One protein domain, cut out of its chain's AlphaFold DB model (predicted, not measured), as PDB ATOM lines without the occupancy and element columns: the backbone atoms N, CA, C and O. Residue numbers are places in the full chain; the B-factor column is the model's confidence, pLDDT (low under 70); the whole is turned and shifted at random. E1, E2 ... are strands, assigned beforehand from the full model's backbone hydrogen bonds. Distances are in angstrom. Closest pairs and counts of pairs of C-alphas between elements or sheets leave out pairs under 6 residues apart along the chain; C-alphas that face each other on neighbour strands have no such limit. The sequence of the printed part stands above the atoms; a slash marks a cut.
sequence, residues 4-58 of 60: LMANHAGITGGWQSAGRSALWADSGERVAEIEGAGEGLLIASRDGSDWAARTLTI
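This is residues 4 to 58 of the 60 residues of an uncharacterized protein of Pseudomonas sp. NFACC02 (UniProt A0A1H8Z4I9). A long, narrow hairpin of strands, E3 and E4, has a much shorter hairpin, E1 and E2, over part of one face, a loose pair of small sheets only partly face to face. The opening stretch, residues 4 to 21, has no named element: residues 4 to 5 pair beside E1, and residues 11 to 16 fold back as a narrow loop at one end of the long axis. The printed part has 55 residues, with no named helix and four named strands in the order E1, E2, E3, E4, each sheet having two antiparallel strands. The class is all strand, though under half of the residues, 23 of 55, are in named elements. The whole is only just loose, close to compact, with a radius of gyration of the C-alphas of 12.4 A, and only just flat, spanning 43 by 22 by 12 A.

Strands E3, residues 40 to 47, and E4, residues 50 to 57, form a hairpin, antiparallel at 167 degrees. Across it N 43 and O 54 are within hydrogen-bond range at 2.9 A, as are N 52 and O 45 at 3.0 A. The C-alphas of Ala 44 and Ala 53 face each other at 4.1 A. Strands E1, residues 22 to 24, and E2, residues 30 to 33, form the other hairpin, antiparallel at 175 degrees, with N 23 and O 32 within hydrogen-bond range at 2.9 A. Between the sheets, the closest C-alphas of E2 and E4 are those of Ala 32 and Ala 53, 6.2 A apart. Those of E1 and E3 are Ala 22 and Leu 42, 7.3 A apart. E1 and E4 are apart. Residues 4 to 5 pair antiparallel with residues 22 to 23 of E1, and residues 11 to 12 pair antiparallel with residues 15 to 16.

E3 runs 23.7 A from C-alpha 40 at (-31.910, -33.151, 38.702) to C-alpha 47. E4 runs back 23.8 A from C-alpha 50 to C-alpha 57 at (-30.792, -31.194, 34.870). E1 is 6.8 A long and begins at C-alpha 22, (-42.264, -36.492, 39.666); E2 is 7.5 A long.

The two C-alphas farthest apart are those of Gly 14 and Gly 48, 43.1 A. The C-alphas of Leu 4 and Ile 58, the first and last printed residues, are 19.0 A apart. The links from E1 to E2 and from E3 to E4 are tight, the link from E2 to E3 is short, and none is long. The printed part has no cut. The mean pLDDT of the printed part is 94.9, and no printed residue is under 70.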
ATOM      1  N   LEU A   4     -45.914 -35.810  45.532       97.69
ATOM      2  CA  LEU A   4     -44.540 -35.510  45.144       97.69
ATOM      3  C   LEU A   4     -43.658 -36.701  45.517       97.69
ATOM      4  O   LEU A   4     -43.548 -37.053  46.690       97.69
ATOM      5  N   MET A   5     -43.037 -37.313  44.515       97.50
ATOM      6  CA  MET A   5     -42.092 -38.407  44.692       97.50
ATOM      7  C   MET A   5     -40.681 -37.913  44.400       97.50
ATOM      8  O   MET A   5     -40.412 -37.384  43.321       97.50
ATOM      9  N   ALA A   6     -39.773 -38.170  45.334       96.75
ATOM     10  CA  ALA A   6     -38.344 -38.153  45.076       96.75
ATOM     11  C   ALA A   6     -37.856 -39.598  44.961       96.75
ATOM     12  O   ALA A   6     -38.100 -40.407  45.856       96.75
ATOM     13  N   ASN A   7     -37.176 -39.914  43.866       95.62
ATOM     14  CA  ASN A   7     -36.587 -41.221  43.644       95.62
ATOM     15  C   ASN A   7     -35.076 -41.106  43.434       95.62
ATOM     16  O   ASN A   7     -34.568 -40.104  42.930       95.62
ATOM     17  N   HIS A   8     -34.359 -42.162  43.801       94.19
ATOM     18  CA  HIS A   8     -32.937 -42.283  43.519       94.19
ATOM     19  C   HIS A   8     -32.709 -42.398  42.005       94.19
ATOM     20  O   HIS A   8     -33.412 -43.150  41.329       94.19
ATOM     21  N   ALA A   9     -31.714 -41.691  41.465       93.44
ATOM     22  CA  ALA A   9     -31.459 -41.631  40.021       93.44
ATOM     23  C   ALA A   9     -30.037 -42.061  39.604       93.44
ATOM     24  O   ALA A   9     -29.726 -42.068  38.412       93.44
ATOM     25  N   GLY A  10     -29.189 -42.448  40.563       91.56
ATOM     26  CA  GLY A  10     -27.832 -42.937  40.309       91.56
ATOM     27  C   GLY A  10     -27.755 -44.439  40.019       91.56
ATOM     28  O   GLY A  10     -28.745 -45.172  40.123       91.56
ATOM     29  N   ILE A  11     -26.547 -44.910  39.698       93.19
ATOM     30  CA  ILE A  11     -26.227 -46.340  39.629       93.19
ATOM     31  C   ILE A  11     -25.966 -46.858  41.045       93.19
ATOM     32  O   ILE A  11     -25.207 -46.264  41.809       93.19
ATOM     33  N   THR A  12     -26.558 -47.995  41.405       92.50
ATOM     34  CA  THR A  12     -26.276 -48.670  42.681       92.50
ATOM     35  C   THR A  12     -26.202 -50.173  42.462       92.50
ATOM     36  O   THR A  12     -27.074 -50.763  41.830       92.50
ATOM     37  N   GLY A  13     -25.124 -50.801  42.940       94.44
ATOM     38  CA  GLY A  13     -24.911 -52.242  42.767       94.44
ATOM     39  C   GLY A  13     -24.806 -52.695  41.303       94.44
ATOM     40  O   GLY A  13     -25.150 -53.831  41.002       94.44
ATOM     41  N   GLY A  14     -24.381 -51.811  40.392       95.69
ATOM     42  CA  GLY A  14     -24.292 -52.095  38.953       95.69
ATOM     43  C   GLY A  14     -25.601 -51.925  38.173       95.69
ATOM     44  O   GLY A  14     -25.605 -52.127  36.964       95.69
ATOM     45  N   TRP A  15     -26.690 -51.519  38.830       93.31
ATOM     46  CA  TRP A  15     -27.991 -51.311  38.193       93.31
ATOM     47  C   TRP A  15     -28.315 -49.828  38.058       93.31
ATOM     48  O   TRP A  15     -28.117 -49.050  38.995       93.31
ATOM     49  N   GLN A  16     -28.846 -49.449  36.896       93.06
ATOM     50  CA  GLN A  16     -29.379 -48.111  36.666       93.06
ATOM     51  C   GLN A  16     -30.726 -47.975  37.377       93.06
ATOM     52  O   GLN A  16     -31.671 -48.705  37.074       93.06
ATOM     53  N   SER A  17     -30.822 -47.030  38.313       92.62
ATOM     54  CA  SER A  17     -32.104 -46.696  38.930       92.62
ATOM     55  C   SER A  17     -33.059 -46.070  37.915       92.62
ATOM     56  O   SER A  17     -32.626 -45.408  36.968       92.62
ATOM     57  N   ALA A  18     -34.361 -46.227  38.158       91.88
ATOM     58  CA  ALA A  18     -35.404 -45.652  37.319       91.88
ATOM     59  C   ALA A  18     -35.394 -44.115  37.318       91.88
ATOM     60  O   ALA A  18     -35.854 -43.532  36.343       91.88
ATOM     61  N   GLY A  19     -34.890 -43.472  38.383       94.69
ATOM     62  CA  GLY A  19     -34.913 -42.016  38.518       94.69
ATOM     63  C   GLY A  19     -36.344 -41.482  38.494       94.69
ATOM     64  O   GLY A  19     -37.214 -42.023  39.179       94.69
ATOM     65  N   ARG A  20     -36.594 -40.457  37.676       96.25
ATOM     66  CA  ARG A  20     -37.951 -39.968  37.372       96.25
ATOM     67  C   ARG A  20     -38.763 -39.495  38.577       96.25
ATOM     68  O   ARG A  20     -39.959 -39.760  38.679       96.25
ATOM     69  N   SER A  21     -38.121 -38.751  39.478       97.31
ATOM     70  CA  SER A  21     -38.836 -37.950  40.480       97.31
ATOM     71  C   SER A  21     -39.898 -37.086  39.793       97.31
ATOM     72  O   SER A  21     -39.626 -36.469  38.758       97.31
ATOM     73  N   ALA A  22     -41.104 -37.047  40.351       98.12
ATOM     74  CA  ALA A  22     -42.264 -36.492  39.666       98.12
ATOM     75  C   ALA A  22     -43.334 -35.972  40.628       98.12
ATOM     76  O   ALA A  22     -43.393 -36.340  41.806       98.12
ATOM     77  N   LEU A  23     -44.173 -35.095  40.083       98.44
ATOM     78  CA  LEU A  23     -45.334 -34.504  40.728       98.44
ATOM     79  C   LEU A  23     -46.600 -34.923  39.980       98.44
ATOM     80  O   LEU A  23     -46.699 -34.746  38.764       98.44
ATOM     81  N   TRP A  24     -47.594 -35.390  40.729       98.12
ATOM     82  CA  TRP A  24     -48.949 -35.634  40.245       98.12
ATOM     83  C   TRP A  24     -49.950 -34.743  40.974       98.12
ATOM     84  O   TRP A  24     -49.847 -34.531  42.188       98.12
ATOM     85  N   ALA A  25     -50.932 -34.240  40.230       97.38
ATOM     86  CA  ALA A  25     -52.076 -33.523  40.768       97.38
ATOM     87  C   ALA A  25     -52.998 -34.473  41.550       97.38
ATOM     88  O   ALA A  25     -52.882 -35.697  41.492       97.38
ATOM     89  N   ASP A  26     -53.954 -33.905  42.281       95.56
ATOM     90  CA  ASP A  26     -54.962 -34.686  43.003       95.56
ATOM     91  C   ASP A  26     -55.916 -35.466  42.087       95.56
ATOM     92  O   ASP A  26     -56.500 -36.443  42.556       95.56
ATOM     93  N   SER A  27     -56.011 -35.088  40.809       95.44
ATOM     94  CA  SER A  27     -56.679 -35.835  39.737       95.44
ATOM     95  C   SER A  27     -55.930 -37.102  39.298       95.44
ATOM     96  O   SER A  27     -56.502 -37.936  38.601       95.44
ATOM     97  N   GLY A  28     -54.656 -37.250  39.679       96.81
ATOM     98  CA  GLY A  28     -53.758 -38.295  39.181       96.81
ATOM     99  C   GLY A  28     -53.019 -37.925  37.890       96.81
ATOM    100  O   GLY A  28     -52.168 -38.689  37.437       96.81
ATOM    101  N   GLU A  29     -53.289 -36.755  37.308       96.88
ATOM    102  CA  GLU A  29     -52.537 -36.250  36.159       96.88
ATOM    103  C   GLU A  29     -51.097 -35.886  36.554       96.88
ATOM    104  O   GLU A  29     -50.852 -35.311  37.616       96.88
ATOM    105  N   ARG A  30     -50.125 -36.220  35.699       97.62
ATOM    106  CA  ARG A  30     -48.711 -35.900  35.928       97.62
ATOM    107  C   ARG A  30     -48.434 -34.448  35.550       97.62
ATOM    108  O   ARG A  30     -48.489 -34.098  34.378       97.62
ATOM    109  N   VAL A  31     -48.063 -33.642  36.540       97.94
ATOM    110  CA  VAL A  31     -47.755 -32.213  36.386       97.94
ATOM    111  C   VAL A  31     -46.338 -32.010  35.849       97.94
ATOM    112  O   VAL A  31     -46.120 -31.207  34.950       97.94
ATOM    113  N   ALA A  32     -45.360 -32.728  36.406       98.06
ATOM    114  CA  ALA A  32     -43.961 -32.647  35.990       98.06
ATOM    115  C   ALA A  32     -43.197 -33.917  36.372       98.06
ATOM    116  O   ALA A  32     -43.568 -34.621  37.310       98.06
ATOM    117  N   GLU A  33     -42.108 -34.186  35.661       97.94
ATOM    118  CA  GLU A  33     -41.215 -35.320  35.892       97.94
ATOM    119  C   GLU A  33     -39.809 -34.959  35.419       97.94
ATOM    120  O   GLU A  33     -39.650 -34.382  34.343       97.94
ATOM    121  N   ILE A  34     -38.791 -35.298  36.213       96.88
ATOM    122  CA  ILE A  34     -37.398 -35.264  35.757       96.88
ATOM    123  C   ILE A  34     -37.195 -36.417  34.775       96.88
ATOM    124  O   ILE A  34     -37.478 -37.567  35.103       96.88
ATOM    125  N   GLU A  35     -36.707 -36.124  33.575       91.88
ATOM    126  CA  GLU A  35     -36.548 -37.139  32.541       91.88
ATOM    127  C   GLU A  35     -35.457 -38.157  32.903       91.88
ATOM    128  O   GLU A  35     -34.317 -37.800  33.188       91.88
ATOM    129  N   GLY A  36     -35.818 -39.442  32.861       88.38
ATOM    130  CA  GLY A  36     -34.876 -40.552  32.970       88.38
ATOM    131  C   GLY A  36     -34.056 -40.593  34.266       88.38
ATOM    132  O   GLY A  36     -34.569 -40.419  35.376       88.38
ATOM    133  N   ALA A  37     -32.780 -40.927  34.092       88.31
ATOM    134  CA  ALA A  37     -31.784 -41.087  35.143       88.31
ATOM    135  C   ALA A  37     -30.863 -39.863  35.251       88.31
ATOM    136  O   ALA A  37     -30.791 -39.050  34.335       88.31
ATOM    137  N   GLY A  38     -30.095 -39.791  36.342       88.44
ATOM    138  CA  GLY A  38     -29.153 -38.704  36.596       88.44
ATOM    139  C   GLY A  38     -29.665 -37.652  37.577       88.44
ATOM    140  O   GLY A  38     -30.782 -37.718  38.092       88.44
ATOM    141  N   GLU A  39     -28.793 -36.699  37.889       91.56
ATOM    142  CA  GLU A  39     -29.074 -35.656  38.867       91.56
ATOM    143  C   GLU A  39     -30.015 -34.596  38.295       91.56
ATOM    144  O   GLU A  39     -29.861 -34.104  37.174       91.56
ATOM    145  N   GLY A  40     -30.993 -34.198  39.099       93.94
ATOM    146  CA  GLY A  40     -31.910 -33.151  38.702       93.94
ATOM    147  C   GLY A  40     -32.736 -32.622  39.854       93.94
ATOM    148  O   GLY A  40     -32.787 -33.195  40.944       93.94
ATOM    149  N   LEU A  41     -33.412 -31.514  39.579       96.00
ATOM    150  CA  LEU A  41     -34.287 -30.837  40.519       96.00
ATOM    151  C   LEU A  41     -35.639 -30.564  39.869       96.00
ATOM    152  O   LEU A  41     -35.713 -30.025  38.765       96.00
ATOM    153  N   LEU A  42     -36.706 -30.909  40.584       97.62
ATOM    154  CA  LEU A  42     -38.074 -30.537  40.254       97.62
ATOM    155  C   LEU A  42     -38.511 -29.472  41.252       97.62
ATOM    156  O   LEU A  42     -38.483 -29.696  42.461       97.62
ATOM    157  N   ILE A  43     -38.912 -28.313  40.740       97.62
ATOM    158  CA  ILE A  43     -39.451 -27.215  41.542       97.62
ATOM    159  C   ILE A  43     -40.893 -27.008  41.115       97.62
ATOM    160  O   ILE A  43     -41.158 -26.844  39.924       97.62
ATOM    161  N   ALA A  44     -41.807 -26.993  42.080       97.44
ATOM    162  CA  ALA A  44     -43.219 -26.762  41.838       97.44
ATOM    163  C   ALA A  44     -43.801 -25.763  42.839       97.44
ATOM    164  O   ALA A  44     -43.417 -25.734  44.008       97.44
ATOM    165  N   SER A  45     -44.755 -24.973  42.368       96.94
ATOM    166  CA  SER A  45     -45.587 -24.073  43.158       96.94
ATOM    167  C   SER A  45     -47.049 -24.295  42.791       96.94
ATOM    168  O   SER A  45     -47.361 -24.555  41.626       96.94
ATOM    169  N   ARG A  46     -47.936 -24.169  43.779       95.25
ATOM    170  CA  ARG A  46     -49.384 -24.279  43.593       95.25
ATOM    171  C   ARG A  46     -50.056 -22.963  43.960       95.25
ATOM    172  O   ARG A  46     -49.783 -22.447  45.042       95.25
ATOM    173  N   ASP A  47     -50.950 -22.488  43.103       95.38
ATOM    174  CA  ASP A  47     -51.896 -21.414  43.407       95.38
ATOM    175  C   ASP A  47     -53.319 -21.934  43.178       95.38
ATOM    176  O   ASP A  47     -53.686 -22.321  42.071       95.38
ATOM    177  N   GLY A  48     -54.109 -22.050  44.247       91.38
ATOM    178  CA  GLY A  48     -55.408 -22.722  44.190       91.38
ATOM    179  C   GLY A  48     -55.307 -24.155  43.643       91.38
ATOM    180  O   GLY A  48     -54.664 -25.020  44.243       91.38
ATOM    181  N   SER A  49     -55.972 -24.425  42.517       89.31
ATOM    182  CA  SER A  49     -55.899 -25.705  41.796       89.31
ATOM    183  C   SER A  49     -54.704 -25.811  40.852       89.31
ATOM    184  O   SER A  49     -54.344 -26.925  40.474       89.31
ATOM    185  N   ASP A  50     -54.093 -24.684  40.498       93.81
ATOM    186  CA  ASP A  50     -53.198 -24.588  39.359       93.81
ATOM    187  C   ASP A  50     -51.756 -24.839  39.783       93.81
ATOM    188  O   ASP A  50     -51.279 -24.366  40.821       93.81
ATOM    189  N   TRP A  51     -51.053 -25.610  38.961       96.56
ATOM    190  CA  TRP A  51     -49.660 -25.952  39.183       96.56
ATOM    191  C   TRP A  51     -48.763 -25.251  38.177       96.56
ATOM    192  O   TRP A  51     -48.980 -25.326  36.969       96.56
ATOM    193  N   ALA A  52     -47.688 -24.660  38.683       97.50
ATOM    194  CA  ALA A  52     -46.522 -24.313  37.890       97.50
ATOM    195  C   ALA A  52     -45.357 -25.188  38.348       97.50
ATOM    196  O   ALA A  52     -45.069 -25.278  39.543       97.50
ATOM    197  N   ALA A  53     -44.686 -25.844  37.407       97.56
ATOM    198  CA  ALA A  53     -43.555 -26.703  37.705       97.56
ATOM    199  C   ALA A  53     -42.487 -26.598  36.620       97.56
ATOM    200  O   ALA A  53     -42.780 -26.354  35.451       97.56
ATOM    201  N   ARG A  54     -41.233 -26.791  37.021       97.19
ATOM    202  CA  ARG A  54     -40.092 -26.863  36.111       97.19
ATOM    203  C   ARG A  54     -39.093 -27.897  36.593       97.19
ATOM    204  O   ARG A  54     -38.951 -28.121  37.798       97.19
ATOM    205  N   THR A  55     -38.374 -28.473  35.644       97.25
ATOM    206  CA  THR A  55     -37.272 -29.391  35.907       97.25
ATOM    207  C   THR A  55     -35.955 -28.780  35.459       97.25
ATOM    208  O   THR A  55     -35.902 -27.937  34.563       97.25
ATOM    209  N   LEU A  56     -34.890 -29.168  36.145       95.56
ATOM    210  CA  LEU A  56     -33.524 -28.763  35.862       95.56
ATOM    211  C   LEU A  56     -32.662 -30.016  35.895       95.56
ATOM    212  O   LEU A  56     -32.654 -30.721  36.905       95.56
ATOM    213  N   THR A  57     -31.924 -30.270  34.821       91.62
ATOM    214  CA  THR A  57     -30.792 -31.194  34.870       91.62
ATOM    215  C   THR A  57     -29.653 -30.495  35.592       91.62
ATOM    216  O   THR A  57     -29.347 -29.337  35.298       91.62
ATOM    217  N   ILE A  58     -29.054 -31.183  36.557       87.62
ATOM    218  CA  ILE A  58     -27.922 -30.666  37.321       87.62
ATOM    219  C   ILE A  58     -26.711 -31.539  36.995       87.62
ATOM    220  O   ILE A  58     -26.838 -32.721  36.691       87.62
TER     221      ILE A  58